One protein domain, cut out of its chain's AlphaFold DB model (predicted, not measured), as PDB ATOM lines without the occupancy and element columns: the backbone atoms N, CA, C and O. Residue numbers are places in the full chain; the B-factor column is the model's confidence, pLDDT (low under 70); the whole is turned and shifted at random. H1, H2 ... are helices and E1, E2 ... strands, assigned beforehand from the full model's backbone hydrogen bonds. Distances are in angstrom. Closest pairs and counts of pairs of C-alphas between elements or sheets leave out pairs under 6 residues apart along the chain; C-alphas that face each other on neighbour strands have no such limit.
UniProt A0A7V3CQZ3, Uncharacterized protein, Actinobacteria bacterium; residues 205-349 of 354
ATOM      1  N   ASN A 205      92.386 128.893  73.510       91.00
ATOM      2  CA  ASN A 205      93.054 128.399  72.311       91.00
ATOM      3  C   ASN A 205      94.165 127.424  72.707       91.00
ATOM      4  O   ASN A 205      94.893 127.676  73.668       91.00
ATOM      5  N   LEU A 206      94.337 126.344  71.942       88.38
ATOM      6  CA  LEU A 206      95.368 125.334  72.209       88.38
ATOM      7  C   LEU A 206      96.784 125.927  72.318       88.38
ATOM      8  O   LEU A 206      97.591 125.444  73.110       88.38
ATOM      9  N   LYS A 207      97.086 126.983  71.556       88.06
ATOM     10  CA  LYS A 207      98.412 127.617  71.538       88.06
ATOM     11  C   LYS A 207      98.698 128.479  72.769       88.06
ATOM     12  O   LYS A 207      99.863 128.635  73.118       88.06
ATOM     13  N   SER A 208      97.670 129.055  73.393       90.44
ATOM     14  CA  SER A 208      97.824 130.053  74.462       90.44
ATOM     15  C   SER A 208      97.284 129.606  75.817       90.44
ATOM     16  O   SER A 208      97.602 130.234  76.824       90.44
ATOM     17  N   THR A 209      96.482 128.540  75.875       91.62
ATOM     18  CA  THR A 209      95.908 128.090  77.141       91.62
ATOM     19  C   THR A 209      96.974 127.505  78.066       91.62
ATOM     20  O   THR A 209      97.736 126.600  77.706       91.62
ATOM     21  N   THR A 210      97.012 128.036  79.286       91.12
ATOM     22  CA  THR A 210      97.850 127.544  80.384       91.12
ATOM     23  C   THR A 210      97.081 126.632  81.332       91.12
ATOM     24  O   THR A 210      97.695 126.036  82.211       91.12
ATOM     25  N   ASP A 211      95.758 126.516  81.178       93.50
ATOM     26  CA  ASP A 211      94.948 125.602  81.977       93.50
ATOM     27  C   ASP A 211      95.163 124.165  81.478       93.50
ATOM     28  O   ASP A 211      94.747 123.840  80.359       93.50
ATOM     29  N   PRO A 212      95.814 123.289  82.263       93.19
ATOM     30  CA  PRO A 212      96.156 121.948  81.806       93.19
ATOM     31  C   PRO A 212      94.917 121.079  81.568       93.19
ATOM     32  O   PRO A 212      94.955 120.207  80.704       93.19
ATOM     33  N   LEU A 213      93.803 121.343  82.261       93.06
ATOM     34  CA  LEU A 213      92.557 120.604  82.071       93.06
ATOM     35  C   LEU A 213      91.962 120.917  80.692       93.06
ATOM     36  O   LEU A 213      91.678 120.013  79.906       93.06
ATOM     37  N   VAL A 214      91.865 122.205  80.351       92.81
ATOM     38  CA  VAL A 214      91.372 122.640  79.036       92.81
ATOM     39  C   VAL A 214      92.343 122.250  77.920       92.81
ATOM     40  O   VAL A 214      91.923 121.823  76.844       92.81
ATOM     41  N   ARG A 215      93.653 122.341  78.172       93.44
ATOM     42  CA  ARG A 215      94.684 121.908  77.224       93.44
ATOM     43  C   ARG A 215      94.566 120.420  76.899       93.44
ATOM     44  O   ARG A 215      94.623 120.060  75.726       93.44
ATOM     45  N   ASN A 216      94.371 119.568  77.906       92.00
ATOM     46  CA  ASN A 216      94.166 118.135  77.703       92.00
ATOM     47  C   ASN A 216      92.905 117.858  76.882       92.00
ATOM     48  O   ASN A 216      92.962 117.056  75.951       92.00
ATOM     49  N   ALA A 217      91.806 118.562  77.171       91.44
ATOM     50  CA  ALA A 217      90.561 118.448  76.413       91.44
ATOM     51  C   ALA A 217      90.772 118.766  74.922       91.44
ATOM     52  O   ALA A 217      90.351 117.999  74.053       91.44
ATOM     53  N   LEU A 218      91.475 119.866  74.632       92.44
ATOM     54  CA  LEU A 218      91.821 120.287  73.274       92.44
ATOM     55  C   LEU A 218      92.701 119.263  72.555       92.44
ATOM     56  O   LEU A 218      92.412 118.911  71.414       92.44
ATOM     57  N   LEU A 219      93.752 118.765  73.212       91.69
ATOM     58  CA  LEU A 219      94.675 117.791  72.625       91.69
ATOM     59  C   LEU A 219      93.985 116.457  72.321       91.69
ATOM     60  O   LEU A 219      94.110 115.945  71.212       91.69
ATOM     61  N   GLN A 220      93.239 115.911  73.281       90.12
ATOM     62  CA  GLN A 220      92.586 114.605  73.138       90.12
ATOM     63  C   GLN A 220      91.414 114.640  72.148       90.12
ATOM     64  O   GLN A 220      91.120 113.630  71.514       90.12
ATOM     65  N   SER A 221      90.773 115.799  71.973       87.62
ATOM     66  CA  SER A 221      89.615 115.961  71.080       87.62
ATOM     67  C   SER A 221      89.966 116.564  69.714       87.62
ATOM     68  O   SER A 221      89.056 116.884  68.946       87.62
ATOM     69  N   ALA A 222      91.261 116.747  69.420       88.25
ATOM     70  CA  ALA A 222      91.767 117.418  68.217       88.25
ATOM     71  C   ALA A 222      91.121 118.803  67.972       88.25
ATOM     72  O   ALA A 222      90.744 119.159  66.855       88.25
ATOM     73  N   GLY A 223      90.959 119.576  69.048       88.88
ATOM     74  CA  GLY A 223      90.313 120.885  69.049       88.88
ATOM     75  C   GLY A 223      91.247 122.053  68.757       88.88
ATOM     76  O   GLY A 223      92.436 122.024  69.070       88.88
ATOM     77  N   THR A 224      90.681 123.132  68.222       90.31
ATOM     78  CA  THR A 224      91.356 124.424  68.040       90.31
ATOM     79  C   THR A 224      91.055 125.390  69.177       90.31
ATOM     80  O   THR A 224      91.961 126.075  69.663       90.31
ATOM     81  N   THR A 225      89.793 125.437  69.613       93.06
ATOM     82  CA  THR A 225      89.352 126.252  70.748       93.06
ATOM     83  C   THR A 225      88.420 125.472  71.662       93.06
ATOM     84  O   THR A 225      87.834 124.470  71.258       93.06
ATOM     85  N   ALA A 226      88.339 125.882  72.923       91.81
ATOM     86  CA  ALA A 226      87.494 125.236  73.911       91.81
ATOM     87  C   ALA A 226      86.867 126.252  74.860       91.81
ATOM     88  O   ALA A 226      87.424 127.322  75.081       91.81
ATOM     89  N   SER A 227      85.733 125.902  75.451       91.31
ATOM     90  CA  SER A 227      85.080 126.680  76.503       91.31
ATOM     91  C   SER A 227      84.493 125.737  77.542       91.31
ATOM     92  O   SER A 227      83.787 124.790  77.189       91.31
ATOM     93  N   ILE A 228      84.736 126.010  78.823       91.06
ATOM     94  CA  ILE A 228      83.985 125.362  79.903       91.06
ATOM     95  C   ILE A 228      82.538 125.858  79.799       91.06
ATOM     96  O   ILE A 228      82.312 127.069  79.750       91.06
ATOM     97  N   VAL A 229      81.577 124.938  79.732       88.56
ATOM     98  CA  VAL A 229      80.143 125.259  79.590       88.56
ATOM     99  C   VAL A 229      79.345 124.942  80.851       88.56
ATOM    100  O   VAL A 229      78.375 125.629  81.158       88.56
ATOM    101  N   ALA A 230      79.758 123.927  81.608       90.69
ATOM    102  CA  ALA A 230      79.132 123.569  82.871       90.69
ATOM    103  C   ALA A 230      80.108 122.814  83.780       90.69
ATOM    104  O   ALA A 230      81.132 122.289  83.336       90.69
ATOM    105  N   TYR A 231      79.746 122.735  85.053       91.75
ATOM    106  CA  TYR A 231      80.410 121.944  86.079       91.75
ATOM    107  C   TYR A 231      79.509 120.760  86.432       91.75
ATOM    108  O   TYR A 231      78.306 120.947  86.598       91.75
ATOM    109  N   ILE A 232      80.066 119.557  86.549       90.12
ATOM    110  CA  ILE A 232      79.338 118.399  87.073       90.12
ATOM    111  C   ILE A 232      79.529 118.385  88.582       90.12
ATOM    112  O   ILE A 232      80.661 118.316  89.072       90.12
ATOM    113  N   VAL A 233      78.416 118.507  89.296       88.69
ATOM    114  CA  VAL A 233      78.392 118.763  90.730       88.69
ATOM    115  C   VAL A 233      77.494 117.752  91.411       88.69
ATOM    116  O   VAL A 233      76.316 117.626  91.074       88.69
ATOM    117  N   ASP A 234      78.050 117.074  92.403       85.44
ATOM    118  CA  ASP A 234      77.288 116.173  93.252       85.44
ATOM    119  C   ASP A 234      76.746 116.936  94.456       85.44
ATOM    120  O   ASP A 234      77.481 117.583  95.211       85.44
ATOM    121  N   PHE A 235      75.436 116.815  94.655       80.00
ATOM    122  CA  PHE A 235      74.743 117.293  95.839       80.00
ATOM    123  C   PHE A 235      74.194 116.105  96.640       80.00
ATOM    124  O   PHE A 235      73.632 115.160  96.079       80.00
ATOM    125  N   LYS A 236      74.333 116.128  97.972       74.50
ATOM    126  CA  LYS A 236      73.861 115.022  98.829       74.50
ATOM    127  C   LYS A 236      72.369 115.161  99.138       74.50
ATOM    128  O   LYS A 236      71.955 116.126  99.786       74.50
ATOM    129  N   GLN A 237      71.572 114.165  98.734       66.62
ATOM    130  CA  GLN A 237      70.118 114.128  98.942       66.62
ATOM    131  C   GLN A 237      69.735 113.964 100.412       66.62
ATOM    132  O   GLN A 237      68.829 114.650 100.866       66.62
ATOM    133  N   SER A 238      70.430 113.101 101.161       59.03
ATOM    134  CA  SER A 238      70.237 112.906 102.607       59.03
ATOM    135  C   SER A 238      71.544 112.435 103.282       59.03
ATOM    136  O   SER A 238      72.442 111.973 102.573       59.03
ATOM    137  N   PRO A 239      71.676 112.492 104.626       55.16
ATOM    138  CA  PRO A 239      72.814 111.909 105.353       55.16
ATOM    139  C   PRO A 239      73.040 110.412 105.075       55.16
ATOM    140  O   PRO A 239      74.152 109.918 105.238       55.16
ATOM    141  N   THR A 240      71.994 109.702 104.645       56.31
ATOM    142  CA  THR A 240      71.991 108.279 104.260       56.31
ATOM    143  C   THR A 240      71.516 108.065 102.815       56.31
ATOM    144  O   THR A 240      71.236 106.940 102.406       56.31
ATOM    145  N   GLY A 241      71.356 109.148 102.055       56.00
ATOM    146  CA  GLY A 241      70.569 109.194 100.827       56.00
ATOM    147  C   GLY A 241      71.415 109.183  99.566       56.00
ATOM    148  O   GLY A 241      72.641 109.269  99.609       56.00
ATOM    149  N   GLY A 242      70.730 109.095  98.424       65.50
ATOM    150  CA  GLY A 242      71.360 109.117  97.108       65.50
ATOM    151  C   GLY A 242      72.165 110.392  96.846       65.50
ATOM    152  O   GLY A 242      71.931 111.453  97.424       65.50
ATOM    153  N   ILE A 243      73.136 110.295  95.950       70.31
ATOM    154  CA  ILE A 243      73.820 111.468  95.411       70.31
ATOM    155  C   ILE A 243      73.036 111.936  94.189       70.31
ATOM    156  O   ILE A 243      72.627 111.117  93.359       70.31
ATOM    157  N   ARG A 244      72.807 113.246  94.090       77.81
ATOM    158  CA  ARG A 244      72.184 113.862  92.924       77.81
ATOM    159  C   ARG A 244      73.236 114.645  92.152       77.81
ATOM    160  O   ARG A 244      73.641 115.722  92.578       77.81
ATOM    161  N   GLU A 245      73.621 114.091  91.011       80.94
ATOM    162  CA  GLU A 245      74.467 114.765  90.030       80.94
ATOM    163  C   GLU A 245      73.636 115.828  89.300       80.94
ATOM    164  O   GLU A 245      72.579 115.531  88.727       80.94
ATOM    165  N   LEU A 246      74.111 117.068  89.325       86.62
ATOM    166  CA  LEU A 246      73.566 118.174  88.553       86.62
ATOM    167  C   LEU A 246      74.677 118.828  87.737       86.62
ATOM    168  O   LEU A 246      75.829 118.926  88.152       86.62
ATOM    169  N   TYR A 247      74.297 119.323  86.571       88.94
ATOM    170  CA  TYR A 247      75.133 120.172  85.742       88.94
ATOM    171  C   TYR A 247      74.843 121.609  86.149       88.94
ATOM    172  O   TYR A 247      73.708 122.071  86.038       88.94
ATOM    173  N   VAL A 248      75.862 122.309  86.627       89.75
ATOM    174  CA  VAL A 248      75.788 123.722  86.985       89.75
ATOM    175  C   VAL A 248      76.374 124.527  85.833       89.75
ATOM    176  O   VAL A 248      77.577 124.466  85.579       89.75
ATOM    177  N   GLY A 249      75.533 125.259  85.105       88.88
ATOM    178  CA  GLY A 249      75.983 126.210  84.089       88.88
ATOM    179  C   GLY A 249      76.745 127.381  84.713       88.88
ATOM    180  O   GLY A 249      76.676 127.603  85.921       88.88
ATOM    181  N   LYS A 250      77.454 128.176  83.904       83.25
ATOM    182  CA  LYS A 250      78.260 129.298  84.424       83.25
ATOM    183  C   LYS A 250      77.455 130.403  85.117       83.25
ATOM    184  O   LYS A 250      77.994 131.076  85.988       83.25
ATOM    185  N   SER A 251      76.177 130.559  84.787       81.00
ATOM    186  CA  SER A 251      75.239 131.441  85.500       81.00
ATOM    187  C   SER A 251      74.708 130.858  86.817       81.00
ATOM    188  O   SER A 251      73.956 131.525  87.522       81.00
ATOM    189  N   GLY A 252      75.063 129.616  87.158       84.81
ATOM    190  CA  GLY A 252      74.478 128.873  88.275       84.81
ATOM    191  C   GLY A 252      73.176 128.150  87.928       84.81
ATOM    192  O   GLY A 252      72.590 127.501  88.792       84.81
ATOM    193  N   ALA A 253      72.725 128.228  86.671       84.12
ATOM    194  CA  ALA A 253      71.577 127.471  86.194       84.12
ATOM    195  C   ALA A 253      71.804 125.961  86.374       84.12
ATOM    196  O   ALA A 253      72.881 125.439  86.083       84.12
ATOM    197  N   LEU A 254      70.774 125.271  86.856       85.00
ATOM    198  CA  LEU A 254      70.835 123.858  87.205       85.00
ATOM    199  C   LEU A 254      70.218 123.011  86.102       85.00
ATOM    200  O   LEU A 254      69.113 123.287  85.630       85.00
ATOM    201  N   PHE A 255      70.907 121.939  85.732       85.44
ATOM    202  CA  PHE A 255      70.430 120.989  84.742       85.44
ATOM    203  C   PHE A 255      70.613 119.555  85.214       85.44
ATOM    204  O   PHE A 255      71.549 119.222  85.937       85.44
ATOM    205  N   ARG A 256      69.721 118.683  84.751       82.19
ATOM    206  CA  ARG A 256      69.868 117.236  84.870       82.19
ATOM    207  C   ARG A 256      70.206 116.628  83.510       82.19
ATOM    208  O   ARG A 256      69.642 117.071  82.502       82.19
ATOM    209  N   PRO A 257      71.052 115.594  83.468       77.81
ATOM    210  CA  PRO A 257      71.239 114.819  82.255       77.81
ATOM    211  C   PRO A 257      69.980 114.001  81.923       77.81
ATOM    212  O   PRO A 257      69.341 113.433  82.811       77.81
ATOM    213  N   ILE A 258      69.615 113.930  80.641       71.81
ATOM    214  CA  ILE A 258      68.589 113.031  80.103       71.81
ATOM    215  C   ILE A 258      69.266 111.954  79.253       71.81
ATOM    216  O   ILE A 258      69.955 112.256  78.280       71.81
ATOM    217  N   GLY A 259      68.956 110.692  79.549       67.38
ATOM    218  CA  GLY A 259      69.421 109.536  78.783       67.38
ATOM    219  C   GLY A 259      70.616 108.835  79.423       67.38
ATOM    220  O   GLY A 259      70.951 109.074  80.582       67.38
ATOM    221  N   TYR A 260      71.223 107.920  78.668       57.44
ATOM    222  CA  TYR A 260      72.430 107.220  79.093       57.44
ATOM    223  C   TYR A 260      73.648 108.059  78.743       57.44
ATOM    224  O   TYR A 260      73.887 108.356  77.577       57.44
ATOM    225  N   MET A 261      74.425 108.411  79.758       62.22
ATOM    226  CA  MET A 261      75.728 109.032  79.594       62.22
ATOM    227  C   MET A 261      76.773 108.168  80.269       62.22
ATOM    228  O   MET A 261      76.553 107.672  81.379       62.22
ATOM    229  N   SER A 262      77.911 108.014  79.596       57.78
ATOM    230  CA  SER A 262      79.130 107.524  80.228       57.78
ATOM    231  C   SER A 262      79.476 108.492  81.350       57.78
ATOM    232  O   SER A 262      79.804 109.652  81.109       57.78
ATOM    233  N   ARG A 263      79.291 108.028  82.582       62.41
ATOM    234  CA  ARG A 263      79.578 108.803  83.785       62.41
ATOM    235  C   ARG A 263      81.088 108.910  83.967       62.41
ATOM    236  O   ARG A 263      81.787 107.942  83.646       62.41
ATOM    237  N   PRO A 264      81.577 110.026  84.523       62.44
ATOM    238  CA  PRO A 264      82.928 110.081  85.036       62.44
ATOM    239  C   PRO A 264      83.195 108.903  85.979       62.44
ATOM    240  O   PRO A 264      82.348 108.612  86.828       62.44
ATOM    241  N   ARG A 265      84.329 108.196  85.854       58.47
ATOM    242  CA  ARG A 265      84.604 107.010  86.699       58.47
ATOM    243  C   ARG A 265      84.707 107.366  88.183       58.47
ATOM    244  O   ARG A 265      84.586 106.480  89.022       58.47
ATOM    245  N   SER A 266      84.937 108.641  88.484       53.44
ATOM    246  CA  SER A 266      85.081 109.201  89.825       53.44
ATOM    247  C   SER A 266      83.767 109.646  90.485       53.44
ATOM    248  O   SER A 266      83.784 109.944  91.676       53.44
ATOM    249  N   ALA A 267      82.633 109.674  89.775       55.94
ATOM    250  CA  ALA A 267      81.331 109.980  90.383       55.94
ATOM    251  C   ALA A 267      80.803 108.782  91.212       55.94
ATOM    252  O   ALA A 267      81.180 107.642  90.948       55.94
ATOM    253  N   PHE A 268      79.876 109.014  92.156       55.66
ATOM    254  CA  PHE A 268      79.212 107.997  93.013       55.66
ATOM    255  C   PHE A 268      79.990 107.501  94.248       55.66
ATOM    256  O   PHE A 268      80.285 106.316  94.388       55.66
ATOM    257  N   GLY A 269      80.202 108.386  95.227       53.41
ATOM    258  CA  GLY A 269      80.614 107.992  96.588       53.41
ATOM    259  C   GLY A 269      82.124 107.924  96.815       53.41
ATOM    260  O   GLY A 269      82.569 107.533  97.894       53.41
ATOM    261  N   HIS A 270      82.901 108.352  95.825       64.94
ATOM    262  CA  HIS A 270      84.320 108.643  95.958       64.94
ATOM    263  C   HIS A 270      84.524 110.148  96.165       64.94
ATOM    264  O   HIS A 270      83.663 110.948  95.809       64.94
ATOM    265  N   SER A 271      85.634 110.541  96.788       73.56
ATOM    266  CA  SER A 271      86.027 111.953  96.831       73.56
ATOM    267  C   SER A 271      86.403 112.412  95.428       73.56
ATOM    268  O   SER A 271      87.019 111.640  94.688       73.56
ATOM    269  N   ALA A 272      86.061 113.648  95.065       80.62
ATOM    270  CA  ALA A 272      86.481 114.185  93.781       80.62
ATOM    271  C   ALA A 272      88.016 114.180  93.689       80.62
ATOM    272  O   ALA A 272      88.710 114.554  94.642       80.62
ATOM    273  N   ASP A 273      88.552 113.771  92.534       84.56
ATOM    274  CA  ASP A 273      89.992 113.851  92.296       84.56
ATOM    275  C   ASP A 273      90.467 115.302  92.489       84.56
ATOM    276  O   ASP A 273      89.733 116.247  92.163       84.56
ATOM    277  N   PRO A 274      91.705 115.525  92.958       88.12
ATOM    278  CA  PRO A 274      92.308 116.845  92.901       88.12
ATOM    279  C   PRO A 274      92.313 117.360  91.459       88.12
ATOM    280  O   PRO A 274      92.658 116.633  90.525       88.12
ATOM    281  N   ARG A 275      91.954 118.632  91.273       90.62
ATOM    282  CA  ARG A 275      92.007 119.266  89.955       90.62
ATOM    283  C   ARG A 275      93.442 119.263  89.421       90.62
ATOM    284  O   ARG A 275      94.380 119.633  90.125       90.62
ATOM    285  N   LEU A 276      93.594 118.903  88.151       92.25
ATOM    286  CA  LEU A 276      94.840 118.931  87.413       92.25
ATOM    287  C   LEU A 276      95.313 120.379  87.314       92.25
ATOM    288  O   LEU A 276      94.708 121.199  86.624       92.25
ATOM    289  N   GLY A 277      96.408 120.665  88.013       91.38
ATOM    290  CA  GLY A 277      97.050 121.972  88.046       91.38
ATOM    291  C   GLY A 277      96.176 123.112  88.588       91.38
ATOM    292  O   GLY A 277      94.997 122.937  88.918       91.38
ATOM    293  N   PRO A 278      96.764 124.313  88.701       90.69
ATOM    294  CA  PRO A 278      96.042 125.478  89.178       90.69
ATOM    295  C   PRO A 278      94.961 125.897  88.175       90.69
ATOM    296  O   PRO A 278      95.196 125.977  86.969       90.69
ATOM    297  N   GLU A 279      93.777 126.200  88.697       90.56
ATOM    298  CA  GLU A 279      92.709 126.839  87.933       90.56
ATOM    299  C   GLU A 279      93.053 128.327  87.729       90.56
ATOM    300  O   GLU A 279      93.424 128.998  88.702       90.56
ATOM    301  N   PRO A 280      92.934 128.879  86.505       90.38
ATOM    302  CA  PRO A 280      93.091 130.311  86.283       90.38
ATOM    303  C   PRO A 280      92.179 131.124  87.211       90.38
ATOM    304  O   PRO A 280      91.012 130.787  87.398       90.38
ATOM    305  N   ALA A 281      92.687 132.225  87.773       89.94
ATOM    306  CA  ALA A 281      91.977 132.975  88.816       89.94
ATOM    307  C   ALA A 281      90.566 133.436  88.398       89.94
ATOM    308  O   ALA A 281      89.643 133.407  89.212       89.94
ATOM    309  N   HIS A 282      90.394 133.824  87.131       86.19
ATOM    310  CA  HIS A 282      89.103 134.244  86.589       86.19
ATOM    311  C   HIS A 282      88.108 133.076  86.472       86.19
ATOM    312  O   HIS A 282      86.945 133.250  86.825       86.19
ATOM    313  N   GLU A 283      88.547 131.880  86.062       88.75
ATOM    314  CA  GLU A 283      87.692 130.683  86.060       88.75
ATOM    315  C   GLU A 283      87.340 130.247  87.468       88.75
ATOM    316  O   GLU A 283      86.179 129.983  87.754       88.75
ATOM    317  N   ALA A 284      88.312 130.261  88.380       90.62
ATOM    318  CA  ALA A 284      88.056 129.924  89.769       90.62
ATOM    319  C   ALA A 284      87.016 130.869  90.395       90.62
ATOM    320  O   ALA A 284      86.187 130.433  91.194       90.62
ATOM    321  N   ALA A 285      87.034 132.157  90.031       88.88
ATOM    322  CA  ALA A 285      86.025 133.124  90.452       88.88
ATOM    323  C   ALA A 285      84.646 132.835  89.831       88.88
ATOM    324  O   ALA A 285      83.662 132.779  90.568       88.88
ATOM    325  N   GLN A 286      84.577 132.595  88.516       87.88
ATOM    326  CA  GLN A 286      83.328 132.252  87.822       87.88
ATOM    327  C   GLN A 286      82.710 130.964  88.363       87.88
ATOM    328  O   GLN A 286      81.533 130.945  88.709       87.88
ATOM    329  N   ARG A 287      83.514 129.910  88.520       91.69
ATOM    330  CA  ARG A 287      83.079 128.641  89.096       91.69
ATOM    331  C   ARG A 287      82.538 128.840  90.502       91.69
ATOM    332  O   ARG A 287      81.444 128.377  90.792       91.69
ATOM    333  N   ARG A 288      83.255 129.552  91.379       91.81
ATOM    334  CA  ARG A 288      82.768 129.831  92.742       91.81
ATOM    335  C   ARG A 288      81.421 130.559  92.737       91.81
ATOM    336  O   ARG A 288      80.553 130.182  93.515       91.81
ATOM    337  N   ALA A 289      81.238 131.548  91.861       88.06
ATOM    338  CA  ALA A 289      79.973 132.270  91.733       88.06
ATOM    339  C   ALA A 289      78.837 131.367  91.216       88.06
ATOM    340  O   ALA A 289      77.754 131.358  91.795       88.06
ATOM    341  N   ALA A 290      79.104 130.567  90.180       88.31
ATOM    342  CA  ALA A 290      78.149 129.622  89.607       88.31
ATOM    343  C   ALA A 290      77.689 128.581  90.634       88.31
ATOM    344  O   ALA A 290      76.491 128.356  90.796       88.31
ATOM    345  N   ILE A 291      78.639 127.988  91.369       89.94
ATOM    346  CA  ILE A 291      78.331 127.047  92.446       89.94
ATOM    347  C   ILE A 291      77.496 127.753  93.510       89.94
ATOM    348  O   ILE A 291      76.389 127.307  93.763       89.94
ATOM    349  N   ALA A 292      77.926 128.896  94.048       87.44
ATOM    350  CA  ALA A 292      77.167 129.613  95.080       87.44
ATOM    351  C   ALA A 292      75.718 129.951  94.659       87.44
ATOM    352  O   ALA A 292      74.790 129.837  95.464       87.44
ATOM    353  N   ALA A 293      75.500 130.329  93.395       85.62
ATOM    354  CA  ALA A 293      74.167 130.563  92.840       85.62
ATOM    355  C   ALA A 293      73.327 129.271  92.759       85.62
ATOM    356  O   ALA A 293      72.144 129.275  93.118       85.62
ATOM    357  N   ALA A 294      73.941 128.157  92.357       86.50
ATOM    358  CA  ALA A 294      73.323 126.834  92.381       86.50
ATOM    359  C   ALA A 294      72.953 126.393  93.808       86.50
ATOM    360  O   ALA A 294      71.814 125.991  94.044       86.50
ATOM    361  N   GLU A 295      73.868 126.529  94.774       86.19
ATOM    362  CA  GLU A 295      73.624 126.194  96.185       86.19
ATOM    363  C   GLU A 295      72.456 127.015  96.756       86.19
ATOM    364  O   GLU A 295      71.588 126.474  97.443       86.19
ATOM    365  N   SER A 296      72.394 128.309  96.415       84.19
ATOM    366  CA  SER A 296      71.305 129.211  96.817       84.19
ATOM    367  C   SER A 296      69.959 128.787  96.220       84.19
ATOM    368  O   SER A 296      68.946 128.761  96.917       84.19
ATOM    369  N   SER A 297      69.951 128.403  94.941       81.88
ATOM    370  CA  SER A 297      68.748 127.930  94.244       81.88
ATOM    371  C   SER A 297      68.232 126.613  94.832       81.88
ATOM    372  O   SER A 297      67.030 126.450  95.040       81.88
ATOM    373  N   ILE A 298      69.139 125.688  95.163       79.94
ATOM    374  CA  ILE A 298      68.803 124.421  95.824       79.94
ATOM    375  C   ILE A 298      68.215 124.684  97.209       79.94
ATOM    376  O   ILE A 298      67.135 124.173  97.509       79.94
ATOM    377  N   ALA A 299      68.868 125.519  98.022       78.50
ATOM    378  CA  ALA A 299      68.389 125.863  99.357       78.50
ATOM    379  C   ALA A 299      66.991 126.507  99.328       78.50
ATOM    380  O   ALA A 299      66.132 126.150 100.133       78.50
ATOM    381  N   ALA A 300      66.737 127.407  98.372       74.06
ATOM    382  CA  ALA A 300      65.436 128.052  98.201       74.06
ATOM    383  C   ALA A 300      64.340 127.080  97.734       74.06
ATOM    384  O   ALA A 300      63.176 127.241  98.093       74.06
ATOM    385  N   SER A 301      64.700 126.063  96.947       69.69
ATOM    386  CA  SER A 301      63.732 125.127  96.370       69.69
ATOM    387  C   SER A 301      63.105 124.154  97.379       69.69
ATOM    388  O   SER A 301      62.116 123.513  97.039       69.69
ATOM    389  N   GLN A 302      63.659 124.021  98.597       61.59
ATOM    390  CA  GLN A 302      63.258 123.021  99.611       61.59
ATOM    391  C   GLN A 302      63.194 121.572  99.081       61.59
ATOM    392  O   GLN A 302      62.588 120.696  99.697       61.59
ATOM    393  N   LEU A 303      63.811 121.308  97.927       59.91
ATOM    394  CA  LEU A 303      63.836 119.995  97.300       59.91
ATOM    395  C   LEU A 303      64.801 119.080  98.050       59.91
ATOM    396  O   LEU A 303      65.702 119.556  98.732       59.91
ATOM    397  N   GLU A 304      64.592 117.770  97.908       61.47
ATOM    398  CA  GLU A 304      65.315 116.653  98.535       61.47
ATOM    399  C   GLU A 304      66.843 116.691  98.295       61.47
ATOM    400  O   GLU A 304      67.410 115.887  97.557       61.47
ATOM    401  N   VAL A 305      67.523 117.668  98.876       65.12
ATOM    402  CA  VAL A 305      68.964 117.875  98.850       65.12
ATOM    403  C   VAL A 305      69.348 118.441 100.210       65.12
ATOM    404  O   VAL A 305      69.303 119.641 100.447       65.12
ATOM    405  N   THR A 306      69.688 117.558 101.147       59.22
ATOM    406  CA  THR A 306      70.065 117.961 102.515       59.22
ATOM    407  C   THR A 306      71.398 118.702 102.618       59.22
ATOM    408  O   THR A 306      71.621 119.388 103.612       59.22
ATOM    409  N   SER A 307      72.288 118.577 101.625       64.19
ATOM    410  CA  SER A 307      73.524 119.362 101.551       64.19
ATOM    411  C   SER A 307      73.460 120.317 100.374       64.19
ATOM    412  O   SER A 307      73.580 119.892  99.227       64.19
ATOM    413  N   SER A 308      73.360 121.612 100.667       63.91
ATOM    414  CA  SER A 308      73.512 122.656  99.655       63.91
ATOM    415  C   SER A 308      74.944 122.763  99.140       63.91
ATOM    416  O   SER A 308      75.125 123.306  98.064       63.91
ATOM    417  N   LYS A 309      75.945 122.231  99.860       80.19
ATOM    418  CA  LYS A 309      77.345 122.289  99.423       80.19
ATOM    419  C   LYS A 309      77.603 121.321  98.276       80.19
ATOM    420  O   LYS A 309      77.523 120.108  98.490       80.19
ATOM    421  N   GLY A 310      77.907 121.867  97.103       81.44
ATOM    422  CA  GLY A 310      78.224 121.105  95.899       81.44
ATOM    423  C   GLY A 310      79.712 120.767  95.803       81.44
ATOM    424  O   GLY A 310      80.568 121.632  95.997       81.44
ATOM    425  N   GLU A 311      80.036 119.519  95.473       87.50
ATOM    426  CA  GLU A 311      81.406 119.089  95.165       87.50
ATOM    427  C   GLU A 311      81.559 118.907  93.648       87.50
ATOM    428  O   GLU A 311      80.723 118.271  93.012       87.50
ATOM    429  N   VAL A 312      82.598 119.505  93.051       89.81
ATOM    430  CA  VAL A 312      82.823 119.483  91.593       89.81
ATOM    431  C   VAL A 312      83.662 118.264  91.215       89.81
ATOM    432  O   VAL A 312      84.825 118.180  91.607       89.81
ATOM    433  N   PHE A 313      83.101 117.367  90.408       88.62
ATOM    434  CA  PHE A 313      83.753 116.116  89.990       88.62
ATOM    435  C   PHE A 313      84.375 116.191  88.597       88.62
ATOM    436  O   PHE A 313      85.384 115.540  88.309       88.62
ATOM    437  N   ALA A 314      83.761 116.977  87.720       90.12
ATOM    438  CA  ALA A 314      84.176 117.096  86.338       90.12
ATOM    439  C   ALA A 314      83.712 118.425  85.732       90.12
ATOM    440  O   ALA A 314      82.895 119.160  86.293       90.12
ATOM    441  N   TYR A 315      84.238 118.707  84.549       91.56
ATOM    442  CA  TYR A 315      83.919 119.862  83.729       91.56
ATOM    443  C   TYR A 315      83.324 119.368  82.418       91.56
ATOM    444  O   TYR A 315      83.862 118.463  81.779       91.56
ATOM    445  N   LEU A 316      82.231 119.996  81.999       90.69
ATOM    446  CA  LEU A 316      81.738 119.870  80.642       90.69
ATOM    447  C   LEU A 316      82.424 120.946  79.802       90.69
ATOM    448  O   LEU A 316      82.269 122.144  80.064       90.69
ATOM    449  N   ILE A 317      83.198 120.520  78.809       91.31
ATOM    450  CA  ILE A 317      83.968 121.409  77.942       91.31
ATOM    451  C   ILE A 317      83.503 121.238  76.508       91.31
ATOM    452  O   ILE A 317      83.583 120.150  75.947       91.31
ATOM    453  N   ARG A 318      83.078 122.336  75.890       89.94
ATOM    454  CA  ARG A 318      82.841 122.393  74.451       89.94
ATOM    455  C   ARG A 318      84.159 122.611  73.742       89.94
ATOM    456  O   ARG A 318      84.827 123.608  73.996       89.94
ATOM    457  N   VAL A 319      84.513 121.711  72.840       91.00
ATOM    458  CA  VAL A 319      85.702 121.786  71.999       91.00
ATOM    459  C   VAL A 319      85.278 122.034  70.559       91.00
ATOM    460  O   VAL A 319      84.561 121.231  69.970       91.00
ATOM    461  N   ARG A 320      85.745 123.135  69.973       90.81
ATOM    462  CA  ARG A 320      85.564 123.458  68.557       90.81
ATOM    463  C   ARG A 320      86.736 122.911  67.752       90.81
ATOM    464  O   ARG A 320      87.891 123.080  68.142       90.81
ATOM    465  N   ARG A 321      86.438 122.255  66.634       87.06
ATOM    466  CA  ARG A 321      87.412 121.679  65.699       87.06
ATOM    467  C   ARG A 321      87.728 122.659  64.566       87.06
ATOM    468  O   ARG A 321      87.023 123.647  64.358       87.06
ATOM    469  N   ALA A 322      88.791 122.363  63.817       86.75
ATOM    470  CA  ALA A 322      89.250 123.195  62.701       86.75
ATOM    471  C   ALA A 322      88.221 123.315  61.562       86.75
ATOM    472  O   ALA A 322      88.178 124.337  60.886       86.75
ATOM    473  N   ASP A 323      87.370 122.302  61.383       83.31
ATOM    474  CA  ASP A 323      86.269 122.287  60.410       83.31
ATOM    475  C   ASP A 323      85.047 123.122  60.848       83.31
ATOM    476  O   ASP A 323      84.044 123.187  60.142       83.31
ATOM    477  N   GLY A 324      85.110 123.765  62.019       83.62
ATOM    478  CA  GLY A 324      84.028 124.565  62.583       83.62
ATOM    479  C   GLY A 324      82.971 123.766  63.349       83.62
ATOM    480  O   GLY A 324      82.127 124.388  63.999       83.62
ATOM    481  N   SER A 325      83.030 122.431  63.329       85.38
ATOM    482  CA  SER A 325      82.200 121.576  64.182       85.38
ATOM    483  C   SER A 325      82.611 121.696  65.653       85.38
ATOM    484  O   SER A 325      83.673 122.232  65.988       85.38
ATOM    485  N   HIS A 326      81.762 121.210  66.558       86.06
ATOM    486  CA  HIS A 326      82.091 121.117  67.976       86.06
ATOM    487  C   HIS A 326      81.681 119.767  68.553       86.06
ATOM    488  O   HIS A 326      80.756 119.128  68.058       86.06
ATOM    489  N   VAL A 327      82.379 119.372  69.612       86.06
ATOM    490  CA  VAL A 327      82.070 118.230  70.470       86.06
ATOM    491  C   VAL A 327      82.062 118.720  71.910       86.06
ATOM    492  O   VAL A 327      82.930 119.497  72.306       86.06
ATOM    493  N   ASP A 328      81.093 118.277  72.694       86.81
ATOM    494  CA  ASP A 328      81.115 118.484  74.138       86.81
ATOM    495  C   ASP A 328      81.811 117.277  74.773       86.81
ATOM    496  O   ASP A 328      81.543 116.142  74.399       86.81
ATOM    497  N   VAL A 329      82.740 117.492  75.700       87.88
ATOM    498  CA  VAL A 329      83.481 116.420  76.377       87.88
ATOM    499  C   VAL A 329      83.396 116.566  77.884       87.88
ATOM    500  O   VAL A 329      83.433 117.675  78.420       87.88
ATOM    501  N   LEU A 330      83.298 115.428  78.567       88.56
ATOM    502  CA  LEU A 330      83.403 115.359  80.018       88.56
ATOM    503  C   LEU A 330      84.864 115.148  80.388       88.56
ATOM    504  O   LEU A 330      85.485 114.165  79.975       88.56
ATOM    505  N   VAL A 331      85.398 116.081  81.165       89.75
ATOM    506  CA  VAL A 331      86.781 116.050  81.632       89.75
ATOM    507  C   VAL A 331      86.768 116.025  83.143       89.75
ATOM    508  O   VAL A 331      86.298 116.970  83.777       89.75
ATOM    509  N   ASN A 332      87.257 114.938  83.726       89.75
ATOM    510  CA  ASN A 332      87.336 114.837  85.175       89.75
ATOM    511  C   ASN A 332      88.413 115.771  85.738       89.75
ATOM    512  O   ASN A 332      89.221 116.361  85.011       89.75
ATOM    513  N   ASN A 333      88.441 115.896  87.061       90.62
ATOM    514  CA  ASN A 333      89.419 116.747  87.723       90.62
ATOM    515  C   ASN A 333      90.869 116.338  87.417       90.62
ATOM    516  O   ASN A 333      91.694 117.231  87.276       90.62
ATOM    517  N   SER A 334      91.190 115.055  87.208       88.94
ATOM    518  CA  SER A 334      92.545 114.614  86.826       88.94
ATOM    519  C   SER A 334      92.925 114.918  85.363       88.94
ATOM    520  O   SER A 334      94.067 114.690  84.958       88.94
ATOM    521  N   GLY A 335      92.016 115.505  84.578       88.44
ATOM    522  CA  GLY A 335      92.246 115.924  83.195       88.44
ATOM    523  C   GLY A 335      92.124 114.796  82.170       88.44
ATOM    524  O   GLY A 335      92.572 114.961  81.030       88.44
ATOM    525  N   LEU A 336      91.549 113.659  82.564       87.06
ATOM    526  CA  LEU A 336      91.173 112.577  81.663       87.06
ATOM    527  C   LEU A 336      89.842 112.924  80.988       87.06
ATOM    528  O   LEU A 336      88.883 113.326  81.650       87.06
ATOM    529  N   VAL A 337      89.777 112.742  79.667       86.75
ATOM    530  CA  VAL A 337      88.510 112.790  78.936       86.75
ATOM    531  C   VAL A 337      87.813 111.446  79.121       86.75
ATOM    532  O   VAL A 337      88.300 110.418  78.656       86.75
ATOM    533  N   GLU A 338      86.680 111.444  79.814       78.81
ATOM    534  CA  GLU A 338      85.963 110.209  80.172       78.81
ATOM    535  C   GLU A 338      84.789 109.901  79.242       78.81
ATOM    536  O   GLU A 338      84.264 108.787  79.234       78.81
ATOM    537  N   GLY A 339      84.413 110.859  78.399       72.25
ATOM    538  CA  GLY A 339      83.418 110.650  77.362       72.25
ATOM    539  C   GLY A 339      83.308 111.831  76.410       72.25
ATOM    540  O   GLY A 339      83.542 112.983  76.784       72.25
ATOM    541  N   GLN A 340      82.912 111.526  75.177       70.12
ATOM    542  CA  GLN A 340      82.323 112.506  74.276       70.12
ATOM    543  C   GLN A 340      80.831 112.572  74.588       70.12
ATOM    544  O   GLN A 340      80.129 111.563  74.587       70.12
ATOM    545  N   ALA A 341      80.365 113.767  74.904       60.44
ATOM    546  CA  ALA A 341      78.984 114.102  75.178       60.44
ATOM    547  C   ALA A 341      78.288 114.583  73.890       60.44
ATOM    548  O   ALA A 341      77.548 115.569  73.894       60.44
ATOM    549  N   ASP A 342      78.534 113.888  72.774       55.53
ATOM    550  CA  ASP A 342      77.816 114.122  71.524       55.53
ATOM    551  C   ASP A 342      76.324 113.854  71.761       55.53
ATOM    552  O   ASP A 342      75.897 112.723  71.991       55.53
ATOM    553  N   GLY A 343      75.520 114.918  71.755       53.16
ATOM    554  CA  GLY A 343      74.092 114.825  72.062       53.16
ATOM    555  C   GLY A 343      73.759 114.814  73.557       53.16
ATOM    556  O   GLY A 343      72.758 114.207  73.942       53.16
ATOM    557  N   LEU A 344      74.556 115.492  74.395       64.94
ATOM    558  CA  LEU A 344      74.201 115.756  75.789       64.94
ATOM    559  C   LEU A 344      72.839 116.459  75.878       64.94
ATOM    560  O   LEU A 344      72.700 117.655  75.618       64.94
ATOM    561  N   ASN A 345      71.819 115.706  76.271       70.75
ATOM    562  CA  ASN A 345      70.475 116.229  76.430       70.75
ATOM    563  C   ASN A 345      70.307 116.695  77.870       70.75
ATOM    564  O   ASN A 345      70.015 115.906  78.763       70.75
ATOM    565  N   LEU A 346      70.516 117.986  78.098       75.38
ATOM    566  CA  LEU A 346      70.302 118.595  79.403       75.38
ATOM    567  C   LEU A 346      68.867 119.105  79.531       75.38
ATOM    568  O   LEU A 346      68.321 119.716  78.608       75.38
ATOM    569  N   GLN A 347      68.268 118.869  80.695       78.81
ATOM    570  CA  GLN A 347      66.972 119.426  81.069       78.81
ATOM    571  C   GLN A 347      67.127 120.402  82.231       78.81
ATOM    572  O   GLN A 347      67.792 120.043  83.203       78.81
ATOM    573  N   PRO A 348      66.469 121.575  82.189       80.06
ATOM    574  CA  PRO A 348      66.402 122.480  83.331       80.06
ATOM    575  C   PRO A 348      65.929 121.789  84.613       80.06
ATOM    576  O   PRO A 348      65.042 120.928  84.585       80.06
ATOM    577  N   TRP A 349      66.524 122.187  85.733       75.81
ATOM    578  CA  TRP A 349      66.159 121.753  87.071       75.81
ATOM    579  C   TRP A 349      65.754 122.964  87.938       75.81
ATOM    580  O   TRP A 349      66.450 123.978  87.900       75.81
TER     581      TRP A 349
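What this domain is: This is residues 205 to 349 of the 354 residues of an uncharacterized protein of Actinobacteria bacterium (UniProt A0A7V3CQZ3). One strongly twisted sheet of seven strands, curled like part of a barrel and left open between its edge strands E6 and E7, has two helices on one face: short H1 over the part with E4, E1, E5 and E6, long H2 slanting over E1 and E2. E1 and E4 are in the middle of the whole, and a long unnamed stretch, residues 259 to 280, links E3 to H2. The 145 printed residues hold two named helices and seven named strands, in the order H1 E1 E2 E3 H2 E4 E5 E6 E7; the sheet's order is E6 E5 E4 E1 E2 E3 E7, all antiparallel, and the class is mixed. The whole is compact, with a radius of gyration of the C-alphas of 15.0 A and spans of 45 by 33 by 26 A.

How they stand to each other: H1, residues 212 to 220, is on the sheet; its closest C-alphas to E4, residues 311 to 320, are Leu 218 and Val 319, 6.4 A apart. E1, residues 225 to 236, is the antiparallel neighbour of E4, with N 227 and O 318 at 2.9 A. E1, E2, residues 243 to 249, and E3, residues 254 to 258, form a meander, each strand the antiparallel neighbour of the one before; N 231 and O 248 are 2.8 A apart, as are N 247 and O 255. E3 pairs in a staggered way, with E2 over residues 254 to 255 and with E7, residues 345 to 348, over residues 255 to 258; N 256 and O 347 are 2.8 A apart. H2, residues 281 to 301, is on the same face as H1, at a height over the sheet of 9.0 A, over E1 and E2, slantwise to the strands at 38 degrees to E1 on the local plane. The closest C-alphas of H2 and E2 are Ala 294 and Val 248, 6.7 A; H1 and H2 are apart. E4, E5, residues 326 to 332, and E6, residues 337 to 340, form a second meander, with N 317 and O 329 at 2.9 A and N 338 and O 330 at 3.0 A. E6 and E7 are apart. In H1 and H2 every O i to N i+4 pair is within hydrogen-bond range.

Where its parts are: H1 begins at C-alpha 212, (96.156, 121.948, 81.806). From first to last C-alpha, E1 measures 34.0 A, H2 30.3 A and E4 27.3 A. E7 ends at C-alpha 348, (66.402, 122.480, 83.331).

The domain as a whole: The C-alphas farthest apart, Thr 240 and Asp 323, are 48.2 A apart. The printed part has no cut, and its one long link is E3 to H2. pLDDT is under 70 in residues 237 to 242, 259 to 270, 301 to 308 and 341 to 344.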